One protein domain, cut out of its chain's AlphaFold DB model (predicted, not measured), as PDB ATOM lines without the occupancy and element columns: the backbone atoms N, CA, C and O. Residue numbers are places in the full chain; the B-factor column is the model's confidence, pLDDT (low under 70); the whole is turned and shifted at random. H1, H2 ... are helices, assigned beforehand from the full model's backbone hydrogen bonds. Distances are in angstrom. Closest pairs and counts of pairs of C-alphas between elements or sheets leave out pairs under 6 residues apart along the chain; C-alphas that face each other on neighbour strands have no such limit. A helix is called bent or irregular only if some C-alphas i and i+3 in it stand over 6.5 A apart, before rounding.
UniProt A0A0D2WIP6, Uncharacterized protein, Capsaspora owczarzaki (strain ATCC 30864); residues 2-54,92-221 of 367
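AT A GLANCE: This is residues 2 to 54 and 92 to 221 of the 367 residues of an uncharacterized protein of Capsaspora owczarzaki (strain ATCC 30864) (UniProt A0A0D2WIP6). Seven helices make an up-and-down bundle along one long axis, each running against the one before it in the chain. H5 is in the middle with H2, H3, H4 and H6 packed round it; H1 packs on H2 and H6, while H7 packs on H4 and H6, apart from H5. The printed part has 183 residues, H1 to H7 in chain order, no named strand, and is all helix. It is compact, with a radius of gyration of the C-alphas of 16.2 A and spans of 48 by 33 by 30 A.

IN THESE COORDINATES: H1, residues 2 to 23, begins at C-alpha 2 (-14.755, 2.774, 11.342) and is 31.5 A long. H2 is residues 30 to 54, 35.7 A; H3 is residues 92 to 104. H4, residues 110 to 136, is 39.6 A; H5, residues 141 to 167, is 39.0 A and only just irregular, C-alphas 143 and 146 being 6.52 A apart. H6 is residues 173 to 196, 34.2 A; H7, residues 209 to 220, ends at C-alpha 220 (-23.823, 13.040, -21.715).

HOW THE PARTS SIT: The hub H5 touches H4 in a hairpin, closest C-alphas Leu 151 and Ala 127, 5.0 A, at a shallow tilt of 18 degrees. H5 touches H3 at Ser 160 and Ala 98, C-alphas 5.1 A apart, running the same way. H1 touches H6, closest C-alphas Phe 12 and Val 191, 5.2 A. H7 touches H6 at Ala 214 and Cys 186, C-alphas 5.0 A apart. Every O i to N i+4 pair is within hydrogen-bond range in H2, H3, H4 and H6, against 16 of 18 in H1, 21 of 23 in H5 and 4 of 8 in H7.

THE WHOLE: The C-alphas farthest apart, Pro 169 and Ser 203, are 49.4 A apart. Residues 55 to 91 are not printed; C-alphas 54 and 92 are 22.9 A apart across the cut. The link from H6 to H7 is long. pLDDT is under 70 at residues 2 to 54, 92 to 107, 141 and 199 to 205.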
ATOM      1  N   LEU A   2     -15.251   1.391  11.214       46.56
ATOM      2  CA  LEU A   2     -14.755   2.774  11.342       46.56
ATOM      3  C   LEU A   2     -13.529   3.080  10.453       46.56
ATOM      4  O   LEU A   2     -13.563   4.013   9.663       46.56
ATOM      5  N   TYR A   3     -12.518   2.208  10.486       47.28
ATOM      6  CA  TYR A   3     -11.268   2.396   9.747       47.28
ATOM      7  C   TYR A   3     -11.414   2.376   8.213       47.28
ATOM      8  O   TYR A   3     -10.674   3.066   7.523       47.28
ATOM      9  N   ILE A   4     -12.325   1.580   7.638       51.53
ATOM     10  CA  ILE A   4     -12.493   1.501   6.167       51.53
ATOM     11  C   ILE A   4     -13.234   2.740   5.663       51.53
ATOM     12  O   ILE A   4     -12.859   3.322   4.647       51.53
ATOM     13  N   LYS A   5     -14.244   3.178   6.424       54.59
ATOM     14  CA  LYS A   5     -14.941   4.440   6.187       54.59
ATOM     15  C   LYS A   5     -13.966   5.620   6.255       54.59
ATOM     16  O   LYS A   5     -13.956   6.439   5.345       54.59
ATOM     17  N   GLU A   6     -13.129   5.689   7.287       52.16
ATOM     18  CA  GLU A   6     -12.142   6.765   7.449       52.16
ATOM     19  C   GLU A   6     -11.112   6.783   6.315       52.16
ATOM     20  O   GLU A   6     -10.825   7.850   5.786       52.16
ATOM     21  N   SER A   7     -10.636   5.626   5.849       53.19
ATOM     22  CA  SER A   7      -9.714   5.562   4.707       53.19
ATOM     23  C   SER A   7     -10.350   5.969   3.376       53.19
ATOM     24  O   SER A   7      -9.694   6.637   2.578       53.19
ATOM     25  N   LEU A   8     -11.621   5.622   3.139       55.75
ATOM     26  CA  LEU A   8     -12.365   6.072   1.954       55.75
ATOM     27  C   LEU A   8     -12.637   7.577   1.997       55.75
ATOM     28  O   LEU A   8     -12.446   8.262   0.999       55.75
ATOM     29  N   VAL A   9     -13.020   8.106   3.160       55.50
ATOM     30  CA  VAL A   9     -13.228   9.547   3.344       55.50
ATOM     31  C   VAL A   9     -11.909  10.300   3.173       55.50
ATOM     32  O   VAL A   9     -11.872  11.255   2.411       55.50
ATOM     33  N   ILE A  10     -10.807   9.855   3.785       54.72
ATOM     34  CA  ILE A  10      -9.483  10.481   3.624       54.72
ATOM     35  C   ILE A  10      -9.041  10.462   2.159       54.72
ATOM     36  O   ILE A  10      -8.495  11.451   1.680       54.72
ATOM     37  N   LEU A  11      -9.284   9.366   1.436       59.59
ATOM     38  CA  LEU A  11      -8.987   9.289   0.010       59.59
ATOM     39  C   LEU A  11      -9.799  10.301  -0.785       59.59
ATOM     40  O   LEU A  11      -9.234  11.070  -1.559       59.59
ATOM     41  N   PHE A  12     -11.123  10.232  -0.672       60.97
ATOM     42  CA  PHE A  12     -11.975  11.037  -1.524       60.97
ATOM     43  C   PHE A  12     -11.788  12.515  -1.177       60.97
ATOM     44  O   PHE A  12     -11.644  13.322  -2.081       60.97
ATOM     45  N   VAL A  13     -11.599  12.853   0.103       56.50
ATOM     46  CA  VAL A  13     -11.186  14.193   0.543       56.50
ATOM     47  C   VAL A  13      -9.812  14.572  -0.005       56.50
ATOM     48  O   VAL A  13      -9.630  15.724  -0.366       56.50
ATOM     49  N   PHE A  14      -8.843  13.662  -0.124       57.03
ATOM     50  CA  PHE A  14      -7.553  13.966  -0.755       57.03
ATOM     51  C   PHE A  14      -7.698  14.244  -2.261       57.03
ATOM     52  O   PHE A  14      -7.103  15.196  -2.767       57.03
ATOM     53  N   LEU A  15      -8.517  13.463  -2.971       56.75
ATOM     54  CA  LEU A  15      -8.827  13.676  -4.390       56.75
ATOM     55  C   LEU A  15      -9.610  14.986  -4.607       56.75
ATOM     56  O   LEU A  15      -9.273  15.758  -5.506       56.75
ATOM     57  N   SER A  16     -10.572  15.290  -3.733       54.47
ATOM     58  CA  SER A  16     -11.334  16.544  -3.716       54.47
ATOM     59  C   SER A  16     -10.491  17.741  -3.264       54.47
ATOM     60  O   SER A  16     -10.622  18.822  -3.818       54.47
ATOM     61  N   ALA A  17      -9.558  17.591  -2.323       50.53
ATOM     62  CA  ALA A  17      -8.645  18.663  -1.909       50.53
ATOM     63  C   ALA A  17      -7.629  18.979  -3.015       50.53
ATOM     64  O   ALA A  17      -7.301  20.142  -3.259       50.53
ATOM     65  N   LYS A  18      -7.190  17.957  -3.759       56.47
ATOM     66  CA  LYS A  18      -6.386  18.139  -4.972       56.47
ATOM     67  C   LYS A  18      -7.154  18.875  -6.073       56.47
ATOM     68  O   LYS A  18      -6.491  19.500  -6.891       56.47
ATOM     69  N   ARG A  19      -8.497  18.917  -6.068       53.50
ATOM     70  CA  ARG A  19      -9.318  19.748  -6.981       53.50
ATOM     71  C   ARG A  19      -8.917  21.225  -6.934       53.50
ATOM     72  O   ARG A  19      -8.809  21.850  -7.985       53.50
ATOM     73  N   ALA A  20      -8.632  21.768  -5.745       47.84
ATOM     74  CA  ALA A  20      -8.210  23.163  -5.583       47.84
ATOM     75  C   ALA A  20      -6.823  23.421  -6.200       47.84
ATOM     76  O   ALA A  20      -6.630  24.414  -6.895       47.84
ATOM     77  N   THR A  21      -5.881  22.490  -6.021       43.59
ATOM     78  CA  THR A  21      -4.539  22.554  -6.632       43.59
ATOM     79  C   THR A  21      -4.567  22.292  -8.144       43.59
ATOM     80  O   THR A  21      -3.767  22.841  -8.895       43.59
ATOM     81  N   ILE A  22      -5.495  21.457  -8.609       43.84
ATOM     82  CA  ILE A  22      -5.670  21.088 -10.018       43.84
ATOM     83  C   ILE A  22      -6.346  22.213 -10.806       43.84
ATOM     84  O   ILE A  22      -5.985  22.443 -11.955       43.84
ATOM     85  N   ASN A  23      -7.280  22.950 -10.203       43.78
ATOM     86  CA  ASN A  23      -7.894  24.113 -10.846       43.78
ATOM     87  C   ASN A  23      -6.890  25.256 -11.088       43.78
ATOM     88  O   ASN A  23      -7.093  26.035 -12.014       43.78
ATOM     89  N   SER A  24      -5.796  25.330 -10.318       42.69
ATOM     90  CA  SER A  24      -4.719  26.314 -10.516       42.69
ATOM     91  C   SER A  24      -3.565  25.822 -11.402       42.69
ATOM     92  O   SER A  24      -2.678  26.606 -11.724       42.69
ATOM     93  N   MET A  25      -3.529  24.538 -11.780       38.69
ATOM     94  CA  MET A  25      -2.459  23.963 -12.602       38.69
ATOM     95  C   MET A  25      -2.989  23.583 -13.986       38.69
ATOM     96  O   MET A  25      -3.816  22.691 -14.142       38.69
ATOM     97  N   THR A  26      -2.435  24.214 -15.020       43.97
ATOM     98  CA  THR A  26      -2.683  23.905 -16.440       43.97
ATOM     99  C   THR A  26      -2.331  22.462 -16.829       43.97
ATOM    100  O   THR A  26      -2.743  21.998 -17.890       43.97
ATOM    101  N   ALA A  27      -1.632  21.726 -15.962       42.41
ATOM    102  CA  ALA A  27      -1.346  20.310 -16.111       42.41
ATOM    103  C   ALA A  27      -1.891  19.525 -14.909       42.41
ATOM    104  O   ALA A  27      -1.299  19.499 -13.831       42.41
ATOM    105  N   PHE A  28      -3.001  18.822 -15.118       47.31
ATOM    106  CA  PHE A  28      -3.355  17.659 -14.311       47.31
ATOM    107  C   PHE A  28      -2.267  16.615 -14.599       47.31
ATOM    108  O   PHE A  28      -2.268  15.971 -15.640       47.31
ATOM    109  N   ASN A  29      -1.217  16.546 -13.786       53.09
ATOM    110  CA  ASN A  29      -0.147  15.595 -14.061       53.09
ATOM    111  C   ASN A  29      -0.709  14.188 -13.818       53.09
ATOM    112  O   ASN A  29      -1.113  13.874 -12.698       53.09
ATOM    113  N   ALA A  30      -0.730  13.338 -14.848       45.09
ATOM    114  CA  ALA A  30      -1.091  11.928 -14.724       45.09
ATOM    115  C   ALA A  30      -0.303  11.238 -13.593       45.09
ATOM    116  O   ALA A  30      -0.841  10.361 -12.925       45.09
ATOM    117  N   ALA A  31       0.919  11.700 -13.296       48.94
ATOM    118  CA  ALA A  31       1.703  11.254 -12.151       48.94
ATOM    119  C   ALA A  31       1.051  11.589 -10.803       48.94
ATOM    120  O   ALA A  31       1.152  10.786  -9.893       48.94
ATOM    121  N   THR A  32       0.343  12.711 -10.654       51.31
ATOM    122  CA  THR A  32      -0.339  13.077  -9.400       51.31
ATOM    123  C   THR A  32      -1.575  12.219  -9.151       51.31
ATOM    124  O   THR A  32      -1.838  11.852  -8.008       51.31
ATOM    125  N   VAL A  33      -2.322  11.859 -10.199       48.56
ATOM    126  CA  VAL A  33      -3.429  10.898 -10.062       48.56
ATOM    127  C   VAL A  33      -2.908   9.484  -9.881       48.56
ATOM    128  O   VAL A  33      -3.390   8.786  -8.998       48.56
ATOM    129  N   ALA A  34      -1.881   9.080 -10.627       48.50
ATOM    130  CA  ALA A  34      -1.226   7.794 -10.427       48.50
ATOM    131  C   ALA A  34      -0.614   7.678  -9.021       48.50
ATOM    132  O   ALA A  34      -0.720   6.628  -8.402       48.50
ATOM    133  N   GLU A  35      -0.039   8.750  -8.477       53.66
ATOM    134  CA  GLU A  35       0.491   8.807  -7.114       53.66
ATOM    135  C   GLU A  35      -0.637   8.758  -6.081       53.66
ATOM    136  O   GLU A  35      -0.552   7.979  -5.139       53.66
ATOM    137  N   ALA A  36      -1.735   9.495  -6.281       50.56
ATOM    138  CA  ALA A  36      -2.907   9.428  -5.405       50.56
ATOM    139  C   ALA A  36      -3.544   8.025  -5.392       50.56
ATOM    140  O   ALA A  36      -3.860   7.499  -4.326       50.56
ATOM    141  N   VAL A  37      -3.676   7.394  -6.564       48.53
ATOM    142  CA  VAL A  37      -4.185   6.023  -6.733       48.53
ATOM    143  C   VAL A  37      -3.191   4.988  -6.184       48.53
ATOM    144  O   VAL A  37      -3.598   4.030  -5.535       48.53
ATOM    145  N   SER A  38      -1.885   5.184  -6.356       48.28
ATOM    146  CA  SER A  38      -0.847   4.293  -5.816       48.28
ATOM    147  C   SER A  38      -0.777   4.360  -4.288       48.28
ATOM    148  O   SER A  38      -0.737   3.332  -3.603       48.28
ATOM    149  N   LEU A  39      -0.852   5.566  -3.722       51.28
ATOM    150  CA  LEU A  39      -0.872   5.796  -2.277       51.28
ATOM    151  C   LEU A  39      -2.149   5.227  -1.642       51.28
ATOM    152  O   LEU A  39      -2.107   4.666  -0.546       51.28
ATOM    153  N   LEU A  40      -3.265   5.295  -2.370       48.00
ATOM    154  CA  LEU A  40      -4.528   4.657  -2.026       48.00
ATOM    155  C   LEU A  40      -4.426   3.130  -1.988       48.00
ATOM    156  O   LEU A  40      -4.766   2.517  -0.974       48.00
ATOM    157  N   VAL A  41      -3.955   2.520  -3.078       48.56
ATOM    158  CA  VAL A  41      -3.778   1.065  -3.172       48.56
ATOM    159  C   VAL A  41      -2.849   0.591  -2.058       48.56
ATOM    160  O   VAL A  41      -3.161  -0.379  -1.373       48.56
ATOM    161  N   THR A  42      -1.766   1.323  -1.794       51.03
ATOM    162  CA  THR A  42      -0.818   1.006  -0.718       51.03
ATOM    163  C   THR A  42      -1.483   1.051   0.659       51.03
ATOM    164  O   THR A  42      -1.342   0.104   1.435       51.03
ATOM    165  N   ARG A  43      -2.250   2.106   0.968       49.16
ATOM    166  CA  ARG A  43      -2.923   2.246   2.271       49.16
ATOM    167  C   ARG A  43      -4.014   1.205   2.483       49.16
ATOM    168  O   ARG A  43      -4.093   0.633   3.564       49.16
ATOM    169  N   LEU A  44      -4.815   0.913   1.464       45.47
ATOM    170  CA  LEU A  44      -5.881  -0.083   1.585       45.47
ATOM    171  C   LEU A  44      -5.342  -1.511   1.613       45.47
ATOM    172  O   LEU A  44      -5.862  -2.328   2.365       45.47
ATOM    173  N   THR A  45      -4.244  -1.792   0.908       48.41
ATOM    174  CA  THR A  45      -3.550  -3.087   1.003       48.41
ATOM    175  C   THR A  45      -2.914  -3.277   2.381       48.41
ATOM    176  O   THR A  45      -3.026  -4.354   2.967       48.41
ATOM    177  N   ALA A  46      -2.285  -2.234   2.938       51.75
ATOM    178  CA  ALA A  46      -1.739  -2.268   4.295       51.75
ATOM    179  C   ALA A  46      -2.846  -2.501   5.336       51.75
ATOM    180  O   ALA A  46      -2.741  -3.380   6.186       51.75
ATOM    181  N   GLN A  47      -3.966  -1.798   5.198       49.81
ATOM    182  CA  GLN A  47      -5.094  -1.920   6.111       49.81
ATOM    183  C   GLN A  47      -5.837  -3.261   5.981       49.81
ATOM    184  O   GLN A  47      -6.309  -3.817   6.976       49.81
ATOM    185  N   GLN A  48      -5.928  -3.816   4.770       47.25
ATOM    186  CA  GLN A  48      -6.472  -5.153   4.536       47.25
ATOM    187  C   GLN A  48      -5.572  -6.234   5.152       47.25
ATOM    188  O   GLN A  48      -6.092  -7.210   5.701       47.25
ATOM    189  N   ARG A  49      -4.242  -6.051   5.125       55.88
ATOM    190  CA  ARG A  49      -3.299  -6.914   5.857       55.88
ATOM    191  C   ARG A  49      -3.525  -6.844   7.361       55.88
ATOM    192  O   ARG A  49      -3.704  -7.894   7.968       55.88
ATOM    193  N   ASP A  50      -3.607  -5.648   7.937       51.84
ATOM    194  CA  ASP A  50      -3.805  -5.485   9.384       51.84
ATOM    195  C   ASP A  50      -5.123  -6.116   9.852       51.84
ATOM    196  O   ASP A  50      -5.155  -6.840  10.845       51.84
ATOM    197  N   MET A  51      -6.205  -5.941   9.086       49.75
ATOM    198  CA  MET A  51      -7.490  -6.590   9.368       49.75
ATOM    199  C   MET A  51      -7.434  -8.116   9.229       49.75
ATOM    200  O   MET A  51      -8.065  -8.825  10.016       49.75
ATOM    201  N   SER A  52      -6.682  -8.636   8.256       55.69
ATOM    202  CA  SER A  52      -6.502 -10.084   8.075       55.69
ATOM    203  C   SER A  52      -5.704 -10.694   9.231       55.69
ATOM    204  O   SER A  52      -6.090 -11.740   9.747       55.69
ATOM    205  N   LEU A  53      -4.655 -10.008   9.698       61.56
ATOM    206  CA  LEU A  53      -3.859 -10.413  10.861       61.56
ATOM    207  C   LEU A  53      -4.685 -10.396  12.152       61.56
ATOM    208  O   LEU A  53      -4.601 -11.323  12.952       61.56
ATOM    209  N   LEU A  54      -5.531  -9.382  12.333       51.19
ATOM    210  CA  LEU A  54      -6.403  -9.265  13.504       51.19
ATOM    211  C   LEU A  54      -7.488 -10.356  13.505       51.19
ATOM    212  O   LEU A  54      -7.787 -10.937  14.545       51.19
ATOM    213  N   ALA A  92      -2.476  -5.975  -7.446       33.28
ATOM    214  CA  ALA A  92      -1.858  -6.186  -8.751       33.28
ATOM    215  C   ALA A  92      -2.873  -5.972  -9.886       33.28
ATOM    216  O   ALA A  92      -2.532  -5.340 -10.882       33.28
ATOM    217  N   ASP A  93      -4.131  -6.381  -9.693       44.22
ATOM    218  CA  ASP A  93      -5.213  -6.174 -10.660       44.22
ATOM    219  C   ASP A  93      -5.549  -4.690 -10.873       44.22
ATOM    220  O   ASP A  93      -5.827  -4.289 -11.998       44.22
ATOM    221  N   SER A  94      -5.476  -3.838  -9.843       44.75
ATOM    222  CA  SER A  94      -5.743  -2.393  -9.981       44.75
ATOM    223  C   SER A  94      -4.645  -1.668 -10.774       44.75
ATOM    224  O   SER A  94      -4.941  -0.888 -11.681       44.75
ATOM    225  N   LEU A  95      -3.370  -1.983 -10.511       39.59
ATOM    226  CA  LEU A  95      -2.241  -1.453 -11.281       39.59
ATOM    227  C   LEU A  95      -2.211  -2.026 -12.706       39.59
ATOM    228  O   LEU A  95      -1.967  -1.282 -13.650       39.59
ATOM    229  N   ALA A  96      -2.515  -3.313 -12.885       48.53
ATOM    230  CA  ALA A  96      -2.666  -3.928 -14.201       48.53
ATOM    231  C   ALA A  96      -3.847  -3.327 -14.980       48.53
ATOM    232  O   ALA A  96      -3.729  -3.115 -16.181       48.53
ATOM    233  N   THR A  97      -4.945  -2.971 -14.305       52.50
ATOM    234  CA  THR A  97      -6.089  -2.259 -14.899       52.50
ATOM    235  C   THR A  97      -5.710  -0.833 -15.295       52.50
ATOM    236  O   THR A  97      -6.087  -0.385 -16.375       52.50
ATOM    237  N   ALA A  98      -4.917  -0.127 -14.482       46.56
ATOM    238  CA  ALA A  98      -4.393   1.194 -14.827       46.56
ATOM    239  C   ALA A  98      -3.400   1.137 -16.001       46.56
ATOM    240  O   ALA A  98      -3.481   1.952 -16.915       46.56
ATOM    241  N   ILE A  99      -2.512   0.140 -16.026       47.41
ATOM    242  CA  ILE A  99      -1.575  -0.120 -17.130       47.41
ATOM    243  C   ILE A  99      -2.330  -0.537 -18.402       47.41
ATOM    244  O   ILE A  99      -1.993  -0.069 -19.487       47.41
ATOM    245  N   ALA A 100      -3.385  -1.346 -18.290       57.66
ATOM    246  CA  ALA A 100      -4.255  -1.699 -19.408       57.66
ATOM    247  C   ALA A 100      -5.029  -0.475 -19.928       57.66
ATOM    248  O   ALA A 100      -5.085  -0.265 -21.134       57.66
ATOM    249  N   ALA A 101      -5.546   0.389 -19.048       54.03
ATOM    250  CA  ALA A 101      -6.187   1.648 -19.436       54.03
ATOM    251  C   ALA A 101      -5.196   2.630 -20.095       54.03
ATOM    252  O   ALA A 101      -5.538   3.307 -21.060       54.03
ATOM    253  N   LEU A 102      -3.940   2.671 -19.644       52.00
ATOM    254  CA  LEU A 102      -2.871   3.441 -20.290       52.00
ATOM    255  C   LEU A 102      -2.467   2.841 -21.648       52.00
ATOM    256  O   LEU A 102      -2.197   3.586 -22.587       52.00
ATOM    257  N   SER A 103      -2.505   1.511 -21.793       54.78
ATOM    258  CA  SER A 103      -2.351   0.823 -23.083       54.78
ATOM    259  C   SER A 103      -3.491   1.147 -24.056       54.78
ATOM    260  O   SER A 103      -3.302   1.042 -25.271       54.78
ATOM    261  N   VAL A 104      -4.664   1.546 -23.549       55.56
ATOM    262  CA  VAL A 104      -5.831   1.915 -24.361       55.56
ATOM    263  C   VAL A 104      -5.678   3.304 -24.997       55.56
ATOM    264  O   VAL A 104      -6.159   3.516 -26.109       55.56
ATOM    265  N   ALA A 105      -4.953   4.224 -24.348       55.75
ATOM    266  CA  ALA A 105      -4.877   5.638 -24.730       55.75
ATOM    267  C   ALA A 105      -4.205   5.923 -26.092       55.75
ATOM    268  O   ALA A 105      -4.290   7.043 -26.576       55.75
ATOM    269  N   GLY A 106      -3.542   4.939 -26.711       59.19
ATOM    270  CA  GLY A 106      -2.921   5.074 -28.038       59.19
ATOM    271  C   GLY A 106      -3.342   4.012 -29.056       59.19
ATOM    272  O   GLY A 106      -2.825   4.003 -30.170       59.19
ATOM    273  N   THR A 107      -4.235   3.096 -28.680       69.88
ATOM    274  CA  THR A 107      -4.628   1.938 -29.506       69.88
ATOM    275  C   THR A 107      -6.107   1.946 -29.884       69.88
ATOM    276  O   THR A 107      -6.491   1.299 -30.858       69.88
ATOM    277  N   HIS A 108      -6.933   2.697 -29.155       81.19
ATOM    278  CA  HIS A 108      -8.367   2.809 -29.397       81.19
ATOM    279  C   HIS A 108      -8.767   4.250 -29.720       81.19
ATOM    280  O   HIS A 108      -8.066   5.189 -29.378       81.19
ATOM    281  N   SER A 109      -9.913   4.422 -30.381       88.94
ATOM    282  CA  SER A 109     -10.463   5.746 -30.701       88.94
ATOM    283  C   SER A 109     -10.866   6.526 -29.445       88.94
ATOM    284  O   SER A 109     -11.349   5.916 -28.486       88.94
ATOM    285  N   LEU A 110     -10.850   7.862 -29.511       89.75
ATOM    286  CA  LEU A 110     -11.343   8.737 -28.437       89.75
ATOM    287  C   LEU A 110     -12.748   8.353 -27.934       89.75
ATOM    288  O   LEU A 110     -12.974   8.266 -26.728       89.75
ATOM    289  N   ALA A 111     -13.683   8.093 -28.854       90.94
ATOM    290  CA  ALA A 111     -15.064   7.739 -28.526       90.94
ATOM    291  C   ALA A 111     -15.145   6.479 -27.651       90.94
ATOM    292  O   ALA A 111     -15.860   6.467 -26.653       90.94
ATOM    293  N   TYR A 112     -14.346   5.460 -27.980       90.81
ATOM    294  CA  TYR A 112     -14.259   4.228 -27.199       90.81
ATOM    295  C   TYR A 112     -13.803   4.497 -25.762       90.81
ATOM    296  O   TYR A 112     -14.406   3.980 -24.826       90.81
ATOM    297  N   VAL A 113     -12.776   5.329 -25.565       90.50
ATOM    298  CA  VAL A 113     -12.282   5.664 -24.217       90.50
ATOM    299  C   VAL A 113     -13.348   6.405 -23.406       90.50
ATOM    300  O   VAL A 113     -13.540   6.105 -22.228       90.50
ATOM    301  N   VAL A 114     -14.085   7.326 -24.035       93.44
ATOM    302  CA  VAL A 114     -15.209   8.035 -23.397       93.44
ATOM    303  C   VAL A 114     -16.342   7.070 -23.028       93.44
ATOM    304  O   VAL A 114     -16.885   7.168 -21.928       93.44
ATOM    305  N   ASP A 115     -16.670   6.103 -23.887       93.25
ATOM    306  CA  ASP A 115     -17.678   5.081 -23.577       93.25
ATOM    307  C   ASP A 115     -17.227   4.160 -22.433       93.25
ATOM    308  O   ASP A 115     -18.027   3.838 -21.555       93.25
ATOM    309  N   GLN A 116     -15.943   3.789 -22.373       92.00
ATOM    310  CA  GLN A 116     -15.400   3.047 -21.230       92.00
ATOM    311  C   GLN A 116     -15.495   3.851 -19.929       92.00
ATOM    312  O   GLN A 116     -15.764   3.276 -18.874       92.00
ATOM    313  N   LEU A 117     -15.325   5.174 -19.991       92.56
ATOM    314  CA  LEU A 117     -15.494   6.047 -18.833       92.56
ATOM    315  C   LEU A 117     -16.953   6.053 -18.329       92.56
ATOM    316  O   LEU A 117     -17.169   5.943 -17.123       92.56
ATOM    317  N   ASP A 118     -17.946   6.101 -19.230       95.12
ATOM    318  CA  ASP A 118     -19.371   5.938 -18.871       95.12
ATOM    319  C   ASP A 118     -19.646   4.561 -18.257       95.12
ATOM    320  O   ASP A 118     -20.298   4.449 -17.216       95.12
ATOM    321  N   MET A 119     -19.099   3.498 -18.851       92.94
ATOM    322  CA  MET A 119     -19.238   2.145 -18.309       92.94
ATOM    323  C   MET A 119     -18.644   2.037 -16.900       92.94
ATOM    324  O   MET A 119     -19.291   1.483 -16.010       92.94
ATOM    325  N   ALA A 120     -17.459   2.599 -16.662       90.69
ATOM    326  CA  ALA A 120     -16.834   2.601 -15.343       90.69
ATOM    327  C   ALA A 120     -17.671   3.366 -14.306       90.69
ATOM    328  O   ALA A 120     -17.841   2.880 -13.187       90.69
ATOM    329  N   ALA A 121     -18.264   4.506 -14.679       94.06
ATOM    330  CA  ALA A 121     -19.163   5.255 -13.800       94.06
ATOM    331  C   ALA A 121     -20.406   4.431 -13.408       94.06
ATOM    332  O   ALA A 121     -20.792   4.399 -12.242       94.06
ATOM    333  N   ARG A 122     -20.991   3.665 -14.338       94.56
ATOM    334  CA  ARG A 122     -22.111   2.749 -14.029       94.56
ATOM    335  C   ARG A 122     -21.716   1.629 -13.067       94.56
ATOM    336  O   ARG A 122     -22.521   1.213 -12.232       94.56
ATOM    337  N   VAL A 123     -20.481   1.132 -13.162       94.31
ATOM    338  CA  VAL A 123     -19.957   0.134 -12.214       94.31
ATOM    339  C   VAL A 123     -19.780   0.749 -10.824       94.31
ATOM    340  O   VAL A 123     -20.109   0.093  -9.834       94.31
ATOM    341  N   VAL A 124     -19.324   2.005 -10.736       92.25
ATOM    342  CA  VAL A 124     -19.251   2.760  -9.471       92.25
ATOM    343  C   VAL A 124     -20.634   2.895  -8.838       92.25
ATOM    344  O   VAL A 124     -20.800   2.533  -7.673       92.25
ATOM    345  N   ASP A 125     -21.630   3.338  -9.605       94.62
ATOM    346  CA  ASP A 125     -23.021   3.455  -9.152       94.62
ATOM    347  C   ASP A 125     -23.584   2.117  -8.640       94.62
ATOM    348  O   ASP A 125     -24.100   2.019  -7.522       94.62
ATOM    349  N   THR A 126     -23.389   1.042  -9.409       94.00
ATOM    350  CA  THR A 126     -23.820  -0.310  -9.016       94.00
ATOM    351  C   THR A 126     -23.151  -0.749  -7.710       94.00
ATOM    352  O   THR A 126     -23.806  -1.282  -6.809       94.00
ATOM    353  N   ALA A 127     -21.844  -0.511  -7.568       90.25
ATOM    354  CA  ALA A 127     -21.104  -0.861  -6.361       90.25
ATOM    355  C   ALA A 127     -21.560  -0.038  -5.143       90.25
ATOM    356  O   ALA A 127     -21.732  -0.602  -4.061       90.25
ATOM    357  N   ALA A 128     -21.809   1.264  -5.312       90.81
ATOM    358  CA  ALA A 128     -22.328   2.132  -4.257       90.81
ATOM    359  C   ALA A 128     -23.739   1.704  -3.825       90.81
ATOM    360  O   ALA A 128     -24.016   1.593  -2.630       90.81
ATOM    361  N   THR A 129     -24.598   1.359  -4.785       92.88
ATOM    362  CA  THR A 129     -25.942   0.827  -4.528       92.88
ATOM    363  C   THR A 129     -25.885  -0.477  -3.733       92.88
ATOM    364  O   THR A 129     -26.609  -0.633  -2.749       92.88
ATOM    365  N   HIS A 130     -24.982  -1.398  -4.077       90.88
ATOM    366  CA  HIS A 130     -24.791  -2.627  -3.302       90.88
ATOM    367  C   HIS A 130     -24.330  -2.357  -1.865       90.88
ATOM    368  O   HIS A 130     -24.820  -3.007  -0.939       90.88
ATOM    369  N   VAL A 131     -23.431  -1.390  -1.653       87.31
ATOM    370  CA  VAL A 131     -23.034  -0.962  -0.301       87.31
ATOM    371  C   VAL A 131     -24.243  -0.405   0.456       87.31
ATOM    372  O   VAL A 131     -24.502  -0.835   1.579       87.31
ATOM    373  N   ALA A 132     -25.029   0.483  -0.156       88.75
ATOM    374  CA  ALA A 132     -26.201   1.098   0.472       88.75
ATOM    375  C   ALA A 132     -27.275   0.070   0.880       88.75
ATOM    376  O   ALA A 132     -27.786   0.097   2.006       88.75
ATOM    377  N   LEU A 133     -27.583  -0.874  -0.016       87.44
ATOM    378  CA  LEU A 133     -28.537  -1.957   0.236       87.44
ATOM    379  C   LEU A 133     -28.044  -2.891   1.338       87.44
ATOM    380  O   LEU A 133     -28.797  -3.214   2.256       87.44
ATOM    381  N   SER A 134     -26.768  -3.277   1.278       84.38
ATOM    382  CA  SER A 134     -26.167  -4.152   2.280       84.38
ATOM    383  C   SER A 134     -26.240  -3.516   3.663       84.38
ATOM    384  O   SER A 134     -26.789  -4.123   4.578       84.38
ATOM    385  N   PHE A 135     -25.829  -2.253   3.806       79.06
ATOM    386  CA  PHE A 135     -25.884  -1.535   5.082       79.06
ATOM    387  C   PHE A 135     -27.301  -1.364   5.641       79.06
ATOM    388  O   PHE A 135     -27.466  -1.372   6.860       79.06
ATOM    389  N   SER A 136     -28.319  -1.303   4.779       78.88
ATOM    390  CA  SER A 136     -29.727  -1.287   5.205       78.88
ATOM    391  C   SER A 136     -30.162  -2.608   5.867       78.88
ATOM    392  O   SER A 136     -31.112  -2.623   6.650       78.88
ATOM    393  N   SER A 137     -29.459  -3.712   5.585       76.94
ATOM    394  CA  SER A 137     -29.707  -5.058   6.139       76.94
ATOM    395  C   SER A 137     -28.801  -5.448   7.315       76.94
ATOM    396  O   SER A 137     -28.889  -6.562   7.819       76.94
ATOM    397  N   LYS A 138     -27.980  -4.511   7.799       74.00
ATOM    398  CA  LYS A 138     -27.015  -4.684   8.892       74.00
ATOM    399  C   LYS A 138     -25.925  -5.753   8.670       74.00
ATOM    400  O   LYS A 138     -25.885  -6.744   9.397       74.00
ATOM    401  N   PRO A 139     -24.998  -5.541   7.722       72.62
ATOM    402  CA  PRO A 139     -24.019  -6.540   7.342       72.62
ATOM    403  C   PRO A 139     -22.908  -6.641   8.386       72.62
ATOM    404  O   PRO A 139     -22.504  -5.656   9.016       72.62
ATOM    405  N   THR A 140     -22.361  -7.842   8.532       72.06
ATOM    406  CA  THR A 140     -21.152  -8.078   9.320       72.06
ATOM    407  C   THR A 140     -19.926  -7.446   8.647       72.06
ATOM    408  O   THR A 140     -19.932  -7.078   7.468       72.06
ATOM    409  N   ILE A 141     -18.821  -7.330   9.391       66.31
ATOM    410  CA  ILE A 141     -17.547  -6.825   8.848       66.31
ATOM    411  C   ILE A 141     -17.057  -7.706   7.687       66.31
ATOM    412  O   ILE A 141     -16.584  -7.181   6.680       66.31
ATOM    413  N   VAL A 142     -17.212  -9.028   7.806       70.38
ATOM    414  CA  VAL A 142     -16.797  -9.998   6.781       70.38
ATOM    415  C   VAL A 142     -17.595  -9.808   5.488       70.38
ATOM    416  O   VAL A 142     -17.013  -9.837   4.408       70.38
ATOM    417  N   GLU A 143     -18.895  -9.528   5.591       74.88
ATOM    418  CA  GLU A 143     -19.769  -9.259   4.439       74.88
ATOM    419  C   GLU A 143     -19.532  -7.871   3.822       74.88
ATOM    420  O   GLU A 143     -19.690  -7.684   2.616       74.88
ATOM    421  N   SER A 144     -19.112  -6.894   4.630       72.25
ATOM    422  CA  SER A 144     -18.907  -5.507   4.190       72.25
ATOM    423  C   SER A 144     -17.584  -5.294   3.451       72.25
ATOM    424  O   SER A 144     -17.525  -4.521   2.494       72.25
ATOM    425  N   ASN A 145     -16.517  -5.981   3.864       74.50
ATOM    426  CA  ASN A 145     -15.184  -5.862   3.265       74.50
ATOM    427  C   ASN A 145     -15.156  -6.061   1.733       74.50
ATOM    428  O   ASN A 145     -14.623  -5.187   1.043       74.50
ATOM    429  N   PRO A 146     -15.734  -7.135   1.156       82.19
ATOM    430  CA  PRO A 146     -15.717  -7.329  -0.294       82.19
ATOM    431  C   PRO A 146     -16.541  -6.276  -1.048       82.19
ATOM    432  O   PRO A 146     -16.245  -5.993  -2.207       82.19
ATOM    433  N   LEU A 147     -17.556  -5.672  -0.420       82.62
ATOM    434  CA  LEU A 147     -18.358  -4.610  -1.038       82.62
ATOM    435  C   LEU A 147     -17.559  -3.311  -1.161       82.62
ATOM    436  O   LEU A 147     -17.528  -2.709  -2.233       82.62
ATOM    437  N   PHE A 148     -16.847  -2.921  -0.101       80.12
ATOM    438  CA  PHE A 148     -15.958  -1.761  -0.147       80.12
ATOM    439  C   PHE A 148     -14.777  -1.969  -1.096       80.12
ATOM    440  O   PHE A 148     -14.424  -1.045  -1.826       80.12
ATOM    441  N   ALA A 149     -14.209  -3.177  -1.147       77.50
ATOM    442  CA  ALA A 149     -13.158  -3.508  -2.107       77.50
ATOM    443  C   ALA A 149     -13.645  -3.359  -3.562       77.50
ATOM    444  O   ALA A 149     -12.937  -2.792  -4.391       77.50
ATOM    445  N   LYS A 150     -14.877  -3.797  -3.865       83.00
ATOM    446  CA  LYS A 150     -15.494  -3.610  -5.190       83.00
ATOM    447  C   LYS A 150     -15.731  -2.138  -5.525       83.00
ATOM    448  O   LYS A 150     -15.404  -1.720  -6.631       83.00
ATOM    449  N   LEU A 151     -16.265  -1.355  -4.584       84.88
ATOM    450  CA  LEU A 151     -16.486   0.083  -4.777       84.88
ATOM    451  C   LEU A 151     -15.170   0.823  -5.049       84.88
ATOM    452  O   LEU A 151     -15.083   1.632  -5.969       84.88
ATOM    453  N   LEU A 152     -14.128   0.496  -4.288       79.00
ATOM    454  CA  LEU A 152     -12.793   1.040  -4.486       79.00
ATOM    455  C   LEU A 152     -12.206   0.671  -5.854       79.00
ATOM    456  O   LEU A 152     -11.638   1.532  -6.530       79.00
ATOM    457  N   ALA A 153     -12.309  -0.598  -6.249       78.81
ATOM    458  CA  ALA A 153     -11.810  -1.065  -7.536       78.81
ATOM    459  C   ALA A 153     -12.521  -0.344  -8.692       78.81
ATOM    460  O   ALA A 153     -11.864   0.127  -9.619       78.81
ATOM    461  N   ALA A 154     -13.843  -0.163  -8.589       84.75
ATOM    462  CA  ALA A 154     -14.630   0.603  -9.551       84.75
ATOM    463  C   ALA A 154     -14.171   2.069  -9.635       84.75
ATOM    464  O   ALA A 154     -13.905   2.576 -10.725       84.75
ATOM    465  N   ALA A 155     -13.998   2.736  -8.489       82.00
ATOM    466  CA  ALA A 155     -13.531   4.122  -8.439       82.00
ATOM    467  C   ALA A 155     -12.099   4.278  -8.990       82.00
ATOM    468  O   ALA A 155     -11.791   5.249  -9.680       82.00
ATOM    469  N   SER A 156     -11.230   3.296  -8.737       77.56
ATOM    470  CA  SER A 156      -9.854   3.274  -9.255       77.56
ATOM    471  C   SER A 156      -9.821   3.062 -10.772       77.56
ATOM    472  O   SER A 156      -9.037   3.706 -11.473       77.56
ATOM    473  N   SER A 157     -10.702   2.204 -11.299       80.75
ATOM    474  CA  SER A 157     -10.881   2.012 -12.741       80.75
ATOM    475  C   SER A 157     -11.346   3.303 -13.424       80.75
ATOM    476  O   SER A 157     -10.744   3.714 -14.416       80.75
ATOM    477  N   LEU A 158     -12.324   4.007 -12.836       84.56
ATOM    478  CA  LEU A 158     -12.785   5.310 -13.322       84.56
ATOM    479  C   LEU A 158     -11.643   6.343 -13.361       84.56
ATOM    480  O   LEU A 158     -11.446   7.001 -14.381       84.56
ATOM    481  N   ALA A 159     -10.855   6.457 -12.284       79.56
ATOM    482  CA  ALA A 159      -9.697   7.356 -12.240       79.56
ATOM    483  C   ALA A 159      -8.645   7.015 -13.307       79.56
ATOM    484  O   ALA A 159      -8.087   7.912 -13.941       79.56
ATOM    485  N   SER A 160      -8.393   5.724 -13.526       77.88
ATOM    486  CA  SER A 160      -7.423   5.253 -14.519       77.88
ATOM    487  C   SER A 160      -7.860   5.579 -15.946       77.88
ATOM    488  O   SER A 160      -7.058   6.062 -16.742       77.88
ATOM    489  N   LEU A 161      -9.142   5.380 -16.259       83.62
ATOM    490  CA  LEU A 161      -9.716   5.746 -17.553       83.62
ATOM    491  C   LEU A 161      -9.739   7.264 -17.765       83.62
ATOM    492  O   LEU A 161      -9.476   7.725 -18.871       83.62
ATOM    493  N   ALA A 162      -9.984   8.050 -16.713       83.62
ATOM    494  CA  ALA A 162      -9.892   9.506 -16.787       83.62
ATOM    495  C   ALA A 162      -8.459   9.970 -17.096       83.62
ATOM    496  O   ALA A 162      -8.261  10.832 -17.951       83.62
ATOM    497  N   ALA A 163      -7.455   9.364 -16.452       78.31
ATOM    498  CA  ALA A 163      -6.050   9.637 -16.745       78.31
ATOM    499  C   ALA A 163      -5.675   9.227 -18.181       78.31
ATOM    500  O   ALA A 163      -4.988   9.979 -18.870       78.31
ATOM    501  N   ALA A 164      -6.169   8.077 -18.651       80.06
ATOM    502  CA  ALA A 164      -5.979   7.613 -20.024       80.06
ATOM    503  C   ALA A 164      -6.597   8.574 -21.052       80.06
ATOM    504  O   ALA A 164      -5.946   8.914 -22.038       80.06
ATOM    505  N   LEU A 165      -7.819   9.060 -20.804       85.31
ATOM    506  CA  LEU A 165      -8.485  10.047 -21.656       85.31
ATOM    507  C   LEU A 165      -7.675  11.340 -21.750       85.31
ATOM    508  O   LEU A 165      -7.508  11.883 -22.836       85.31
ATOM    509  N   GLN A 166      -7.149  11.826 -20.628       84.38
ATOM    510  CA  GLN A 166      -6.411  13.083 -20.597       84.38
ATOM    511  C   GLN A 166      -5.138  13.056 -21.457       84.38
ATOM    512  O   GLN A 166      -4.804  14.054 -22.095       84.38
ATOM    513  N   ILE A 167      -4.412  11.937 -21.450       80.75
ATOM    514  CA  ILE A 167      -3.173  11.788 -22.226       80.75
ATOM    515  C   ILE A 167      -3.419  11.259 -23.645       80.75
ATOM    516  O   ILE A 167      -2.465  11.076 -24.400       80.75
ATOM    517  N   HIS A 168      -4.675  10.985 -24.006       85.50
ATOM    518  CA  HIS A 168      -5.032  10.466 -25.316       85.50
ATOM    519  C   HIS A 168      -4.675  11.498 -26.403       85.50
ATOM    520  O   HIS A 168      -5.085  12.657 -26.298       85.50
ATOM    521  N   PRO A 169      -3.966  11.113 -27.481       83.81
ATOM    522  CA  PRO A 169      -3.428  12.054 -28.466       83.81
ATOM    523  C   PRO A 169      -4.520  12.826 -29.217       83.81
ATOM    524  O   PRO A 169      -4.324  13.975 -29.602       83.81
ATOM    525  N   GLU A 170      -5.694  12.215 -29.397       87.38
ATOM    526  CA  GLU A 170      -6.848  12.871 -30.019       87.38
ATOM    527  C   GLU A 170      -7.732  13.635 -29.021       87.38
ATOM    528  O   GLU A 170      -8.710  14.247 -29.443       87.38
ATOM    529  N   CYS A 171      -7.467  13.596 -27.711       88.88
ATOM    530  CA  CYS A 171      -8.330  14.274 -26.743       88.88
ATOM    531  C   CYS A 171      -8.053  15.780 -26.741       88.88
ATOM    532  O   CYS A 171      -7.002  16.249 -26.308       88.88
ATOM    533  N   SER A 172      -9.034  16.563 -27.187       90.75
ATOM    534  CA  SER A 172      -8.989  18.017 -27.043       90.75
ATOM    535  C   SER A 172      -9.288  18.464 -25.607       90.75
ATOM    536  O   SER A 172      -9.909  17.753 -24.811       90.75
ATOM    537  N   ARG A 173      -8.876  19.689 -25.280       90.00
ATOM    538  CA  ARG A 173      -9.113  20.329 -23.986       90.00
ATOM    539  C   ARG A 173     -10.608  20.442 -23.646       90.00
ATOM    540  O   ARG A 173     -10.929  20.141 -22.500       90.00
ATOM    541  N   PRO A 174     -11.522  20.761 -24.588       91.38
ATOM    542  CA  PRO A 174     -12.965  20.685 -24.351       91.38
ATOM    543  C   PRO A 174     -13.446  19.318 -23.861       91.38
ATOM    544  O   PRO A 174     -14.103  19.228 -22.826       91.38
ATOM    545  N   VAL A 175     -13.089  18.232 -24.562       92.88
ATOM    546  CA  VAL A 175     -13.500  16.866 -24.179       92.88
ATOM    547  C   VAL A 175     -13.004  16.541 -22.775       92.88
ATOM    548  O   VAL A 175     -13.780  16.095 -21.927       92.88
ATOM    549  N   TRP A 176     -11.730  16.836 -22.507       93.06
ATOM    550  CA  TRP A 176     -11.158  16.649 -21.182       93.06
ATOM    551  C   TRP A 176     -11.871  17.487 -20.119       93.06
ATOM    552  O   TRP A 176     -12.174  16.969 -19.051       93.06
ATOM    553  N   ASN A 177     -12.184  18.756 -20.386       89.94
ATOM    554  CA  ASN A 177     -12.871  19.619 -19.429       89.94
ATOM    555  C   ASN A 177     -14.253  19.073 -19.051       89.94
ATOM    556  O   ASN A 177     -14.565  19.031 -17.860       89.94
ATOM    557  N   TYR A 178     -15.034  18.588 -20.024       93.62
ATOM    558  CA  TYR A 178     -16.307  17.915 -19.748       93.62
ATOM    559  C   TYR A 178     -16.113  16.677 -18.865       93.62
ATOM    560  O   TYR A 178     -16.782  16.547 -17.841       93.62
ATOM    561  N   ALA A 179     -15.176  15.792 -19.218       92.06
ATOM    562  CA  ALA A 179     -14.909  14.578 -18.448       92.06
ATOM    563  C   ALA A 179     -14.412  14.888 -17.028       92.06
ATOM    564  O   ALA A 179     -14.927  14.343 -16.057       92.06
ATOM    565  N   LYS A 180     -13.464  15.820 -16.898       88.25
ATOM    566  CA  LYS A 180     -12.870  16.269 -15.635       88.25
ATOM    567  C   LYS A 180     -13.933  16.730 -14.640       88.25
ATOM    568  O   LYS A 180     -13.885  16.330 -13.480       88.25
ATOM    569  N   VAL A 181     -14.897  17.543 -15.085       88.94
ATOM    570  CA  VAL A 181     -15.998  18.015 -14.228       88.94
ATOM    571  C   VAL A 181     -16.818  16.839 -13.691       88.94
ATOM    572  O   VAL A 181     -17.073  16.791 -12.490       88.94
ATOM    573  N   GLN A 182     -17.172  15.868 -14.541       93.81
ATOM    574  CA  GLN A 182     -17.971  14.712 -14.111       93.81
ATOM    575  C   GLN A 182     -17.189  13.746 -13.218       93.81
ATOM    576  O   GLN A 182     -17.728  13.242 -12.236       93.81
ATOM    577  N   VAL A 183     -15.901  13.533 -13.502       87.69
ATOM    578  CA  VAL A 183     -15.009  12.726 -12.660       87.69
ATOM    579  C   VAL A 183     -14.930  13.313 -11.255       87.69
ATOM    580  O   VAL A 183     -15.151  12.589 -10.287       87.69
ATOM    581  N   PHE A 184     -14.699  14.622 -11.122       84.31
ATOM    582  CA  PHE A 184     -14.677  15.256  -9.803       84.31
ATOM    583  C   PHE A 184     -16.032  15.218  -9.102       84.31
ATOM    584  O   PHE A 184     -16.074  14.863  -7.929       84.31
ATOM    585  N   ALA A 185     -17.129  15.502  -9.807       87.38
ATOM    586  CA  ALA A 185     -18.468  15.419  -9.226       87.38
ATOM    587  C   ALA A 185     -18.788  14.003  -8.713       87.38
ATOM    588  O   ALA A 185     -19.360  13.850  -7.637       87.38
ATOM    589  N   CYS A 186     -18.368  12.963  -9.438       89.81
ATOM    590  CA  CYS A 186     -18.498  11.576  -8.997       89.81
ATOM    591  C   CYS A 186     -17.677  11.290  -7.736       89.81
ATOM    592  O   CYS A 186     -18.164  10.614  -6.832       89.81
ATOM    593  N   PHE A 187     -16.442  11.791  -7.651       84.06
ATOM    594  CA  PHE A 187     -15.621  11.611  -6.453       84.06
ATOM    595  C   PHE A 187     -16.180  12.365  -5.249       84.06
ATOM    596  O   PHE A 187     -16.244  11.780  -4.171       84.06
ATOM    597  N   ASP A 188     -16.658  13.596  -5.431       81.31
ATOM    598  CA  ASP A 188     -17.325  14.364  -4.376       81.31
ATOM    599  C   ASP A 188     -18.583  13.631  -3.875       81.31
ATOM    600  O   ASP A 188     -18.762  13.457  -2.669       81.31
ATOM    601  N   ALA A 189     -19.393  13.087  -4.789       86.50
ATOM    602  CA  ALA A 189     -20.550  12.260  -4.445       86.50
ATOM    603  C   ALA A 189     -20.162  10.993  -3.663       86.50
ATOM    604  O   ALA A 189     -20.873  10.582  -2.745       86.50
ATOM    605  N   LEU A 190     -19.021  10.374  -3.987       83.44
ATOM    606  CA  LEU A 190     -18.487   9.240  -3.232       83.44
ATOM    607  C   LEU A 190     -17.987   9.648  -1.835       83.44
ATOM    608  O   LEU A 190     -18.188   8.871  -0.898       83.44
ATOM    609  N   VAL A 191     -17.394  10.845  -1.662       78.88
ATOM    610  CA  VAL A 191     -17.071  11.404  -0.327       78.88
ATOM    611  C   VAL A 191     -18.345  11.499   0.498       78.88
ATOM    612  O   VAL A 191     -18.388  11.032   1.639       78.88
ATOM    613  N   GLU A 192     -19.365  12.136  -0.073       82.31
ATOM    614  CA  GLU A 192     -20.625  12.423   0.602       82.31
ATOM    615  C   GLU A 192     -21.322  11.121   0.993       82.31
ATOM    616  O   GLU A 192     -21.658  10.912   2.163       82.31
ATOM    617  N   PHE A 193     -21.422  10.188   0.046       85.12
ATOM    618  CA  PHE A 193     -21.964   8.860   0.281       85.12
ATOM    619  C   PHE A 193     -21.209   8.129   1.394       85.12
ATOM    620  O   PHE A 193     -21.829   7.702   2.369       85.12
ATOM    621  N   ALA A 194     -19.878   8.036   1.312       80.06
ATOM    622  CA  ALA A 194     -19.070   7.371   2.332       80.06
ATOM    623  C   ALA A 194     -19.232   8.029   3.712       80.06
ATOM    624  O   ALA A 194     -19.305   7.332   4.727       80.06
ATOM    625  N   SER A 195     -19.342   9.358   3.755       78.06
ATOM    626  CA  SER A 195     -19.554  10.128   4.984       78.06
ATOM    627  C   SER A 195     -20.929   9.862   5.599       78.06
ATOM    628  O   SER A 195     -21.024   9.750   6.827       78.06
ATOM    629  N   SER A 196     -21.953   9.668   4.761       82.00
ATOM    630  CA  SER A 196     -23.329   9.356   5.166       82.00
ATOM    631  C   SER A 196     -23.509   7.943   5.738       82.00
ATOM    632  O   SER A 196     -24.469   7.699   6.470       82.00
ATOM    633  N   LEU A 197     -22.582   7.013   5.463       79.31
ATOM    634  CA  LEU A 197     -22.667   5.646   5.986       79.31
ATOM    635  C   LEU A 197     -22.621   5.653   7.524       79.31
ATOM    636  O   LEU A 197     -21.707   6.242   8.107       79.31
ATOM    637  N   PRO A 198     -23.551   4.996   8.228       72.94
ATOM    638  CA  PRO A 198     -23.560   4.978   9.679       72.94
ATOM    639  C   PRO A 198     -22.338   4.203  10.199       72.94
ATOM    640  O   PRO A 198     -21.830   3.285   9.552       72.94
ATOM    641  N   ARG A 199     -21.823   4.602  11.371       65.00
ATOM    642  CA  ARG A 199     -20.657   3.941  12.000       65.00
ATOM    643  C   ARG A 199     -20.948   2.487  12.361       65.00
ATOM    644  O   ARG A 199     -20.044   1.655  12.311       65.00
ATOM    645  N   GLU A 200     -22.203   2.221  12.700       62.12
ATOM    646  CA  GLU A 200     -22.744   0.891  12.912       62.12
ATOM    647  C   GLU A 200     -23.921   0.664  11.970       62.12
ATOM    648  O   GLU A 200     -24.673   1.600  11.693       62.12
ATOM    649  N   PRO A 201     -24.108  -0.566  11.483       61.75
ATOM    650  CA  PRO A 201     -25.246  -0.889  10.652       61.75
ATOM    651  C   PRO A 201     -26.586  -0.582  11.341       61.75
ATOM    652  O   PRO A 201     -26.963  -1.207  12.336       61.75
ATOM    653  N   SER A 202     -27.337   0.363  10.785       63.56
ATOM    654  CA  SER A 202     -28.647   0.792  11.276       63.56
ATOM    655  C   SER A 202     -29.751   0.402  10.293       63.56
ATOM    656  O   SER A 202     -29.521   0.221   9.105       63.56
ATOM    657  N   SER A 203     -30.991   0.296  10.777       60.50
ATOM    658  CA  SER A 203     -32.173   0.061   9.927       60.50
ATOM    659  C   SER A 203     -32.620   1.305   9.142       60.50
ATOM    660  O   SER A 203     -33.696   1.311   8.544       60.50
ATOM    661  N   SER A 204     -31.841   2.389   9.181       66.75
ATOM    662  CA  SER A 204     -32.106   3.601   8.409       66.75
ATOM    663  C   SER A 204     -31.713   3.374   6.954       66.75
ATOM    664  O   SER A 204     -30.619   2.884   6.683       66.75
ATOM    665  N   ARG A 205     -32.580   3.772   6.018       69.94
ATOM    666  CA  ARG A 205     -32.268   3.707   4.588       69.94
ATOM    667  C   ARG A 205     -31.059   4.583   4.283       69.94
ATOM    668  O   ARG A 205     -31.080   5.780   4.560       69.94
ATOM    669  N   ILE A 206     -30.041   3.983   3.686       77.88
ATOM    670  CA  ILE A 206     -28.904   4.701   3.119       77.88
ATOM    671  C   ILE A 206     -29.191   4.912   1.643       77.88
ATOM    672  O   ILE A 206     -29.558   3.973   0.938       77.88
ATOM    673  N   SER A 207     -29.035   6.146   1.181       84.56
ATOM    674  CA  SER A 207     -29.257   6.493  -0.216       84.56
ATOM    675  C   SER A 207     -27.934   6.530  -0.974       84.56
ATOM    676  O   SER A 207     -27.007   7.218  -0.558       84.56
ATOM    677  N   ALA A 208     -27.871   5.836  -2.111       90.56
ATOM    678  CA  ALA A 208     -26.817   6.013  -3.112       90.56
ATOM    679  C   ALA A 208     -27.207   7.049  -4.189       90.56
ATOM    680  O   ALA A 208     -26.499   7.196  -5.179       90.56
ATOM    681  N   ALA A 209     -28.322   7.778  -4.013       92.56
ATOM    682  CA  ALA A 209     -28.883   8.656  -5.046       92.56
ATOM    683  C   ALA A 209     -27.913   9.748  -5.522       92.56
ATOM    684  O   ALA A 209     -27.882  10.046  -6.710       92.56
ATOM    685  N   VAL A 210     -27.090  10.301  -4.623       90.69
ATOM    686  CA  VAL A 210     -26.086  11.318  -4.981       90.69
ATOM    687  C   VAL A 210     -25.019  10.733  -5.919       90.69
ATOM    688  O   VAL A 210     -24.623  11.373  -6.891       90.69
ATOM    689  N   VAL A 211     -24.599   9.482  -5.685       93.25
ATOM    690  CA  VAL A 211     -23.651   8.769  -6.561       93.25
ATOM    691  C   VAL A 211     -24.309   8.424  -7.893       93.25
ATOM    692  O   VAL A 211     -23.696   8.644  -8.936       93.25
ATOM    693  N   PHE A 212     -25.558   7.950  -7.870       95.88
ATOM    694  CA  PHE A 212     -26.342   7.657  -9.071       95.88
ATOM    695  C   PHE A 212     -26.478   8.887  -9.976       95.88
ATOM    696  O   PHE A 212     -26.190   8.817 -11.171       95.88
ATOM    697  N   GLU A 213     -26.860  10.036  -9.410       96.25
ATOM    698  CA  GLU A 213     -27.005  11.281 -10.168       96.25
ATOM    699  C   GLU A 213     -25.667  11.730 -10.773       96.25
ATOM    700  O   GLU A 213     -25.611  12.104 -11.946       96.25
ATOM    701  N   ALA A 214     -24.577  11.657 -10.002       95.25
ATOM    702  CA  ALA A 214     -23.249  12.020 -10.489       95.25
ATOM    703  C   ALA A 214     -22.762  11.079 -11.606       95.25
ATOM    704  O   ALA A 214     -22.268  11.546 -12.633       95.25
ATOM    705  N   CYS A 215     -22.951   9.764 -11.455       95.75
ATOM    706  CA  CYS A 215     -22.567   8.773 -12.463       95.75
ATOM    707  C   CYS A 215     -23.423   8.880 -13.735       95.75
ATOM    708  O   CYS A 215     -22.909   8.711 -14.840       95.75
ATOM    709  N   GLY A 216     -24.707   9.229 -13.612       95.88
ATOM    710  CA  GLY A 216     -25.612   9.393 -14.754       95.88
ATOM    711  C   GLY A 216     -25.184  10.489 -15.737       95.88
ATOM    712  O   GLY A 216     -25.512  10.422 -16.924       95.88
ATOM    713  N   LYS A 217     -24.394  11.472 -15.285       96.00
ATOM    714  CA  LYS A 217     -23.908  12.577 -16.127       96.00
ATOM    715  C   LYS A 217     -22.845  12.136 -17.143       96.00
ATOM    716  O   LYS A 217     -22.668  12.827 -18.149       96.00
ATOM    717  N   PHE A 218     -22.198  10.978 -16.964       96.12
ATOM    718  CA  PHE A 218     -21.186  10.470 -17.905       96.12
ATOM    719  C   PHE A 218     -21.765  10.103 -19.276       96.12
ATOM    720  O   PHE A 218     -21.111  10.316 -20.296       96.12
ATOM    721  N   ALA A 219     -23.029   9.675 -19.333       95.00
ATOM    722  CA  ALA A 219     -23.700   9.354 -20.591       95.00
ATOM    723  C   ALA A 219     -23.764  10.562 -21.549       95.00
ATOM    724  O   ALA A 219     -23.778  10.397 -22.775       95.00
ATOM    725  N   SER A 220     -23.763  11.775 -20.982       94.81
ATOM    726  CA  SER A 220     -23.823  13.040 -21.715       94.81
ATOM    727  C   SER A 220     -22.471  13.519 -22.252       94.81
ATOM    728  O   SER A 220     -22.446  14.516 -22.975       94.81
ATOM    729  N   LEU A 221     -21.359  12.843 -21.937       95.69
ATOM    730  CA  LEU A 221     -20.029  13.282 -22.358       95.69
ATOM    731  C   LEU A 221     -19.898  13.336 -23.890       95.69
ATOM    732  O   LEU A 221     -20.433  12.475 -24.601       95.69
TER     733      LEU A 221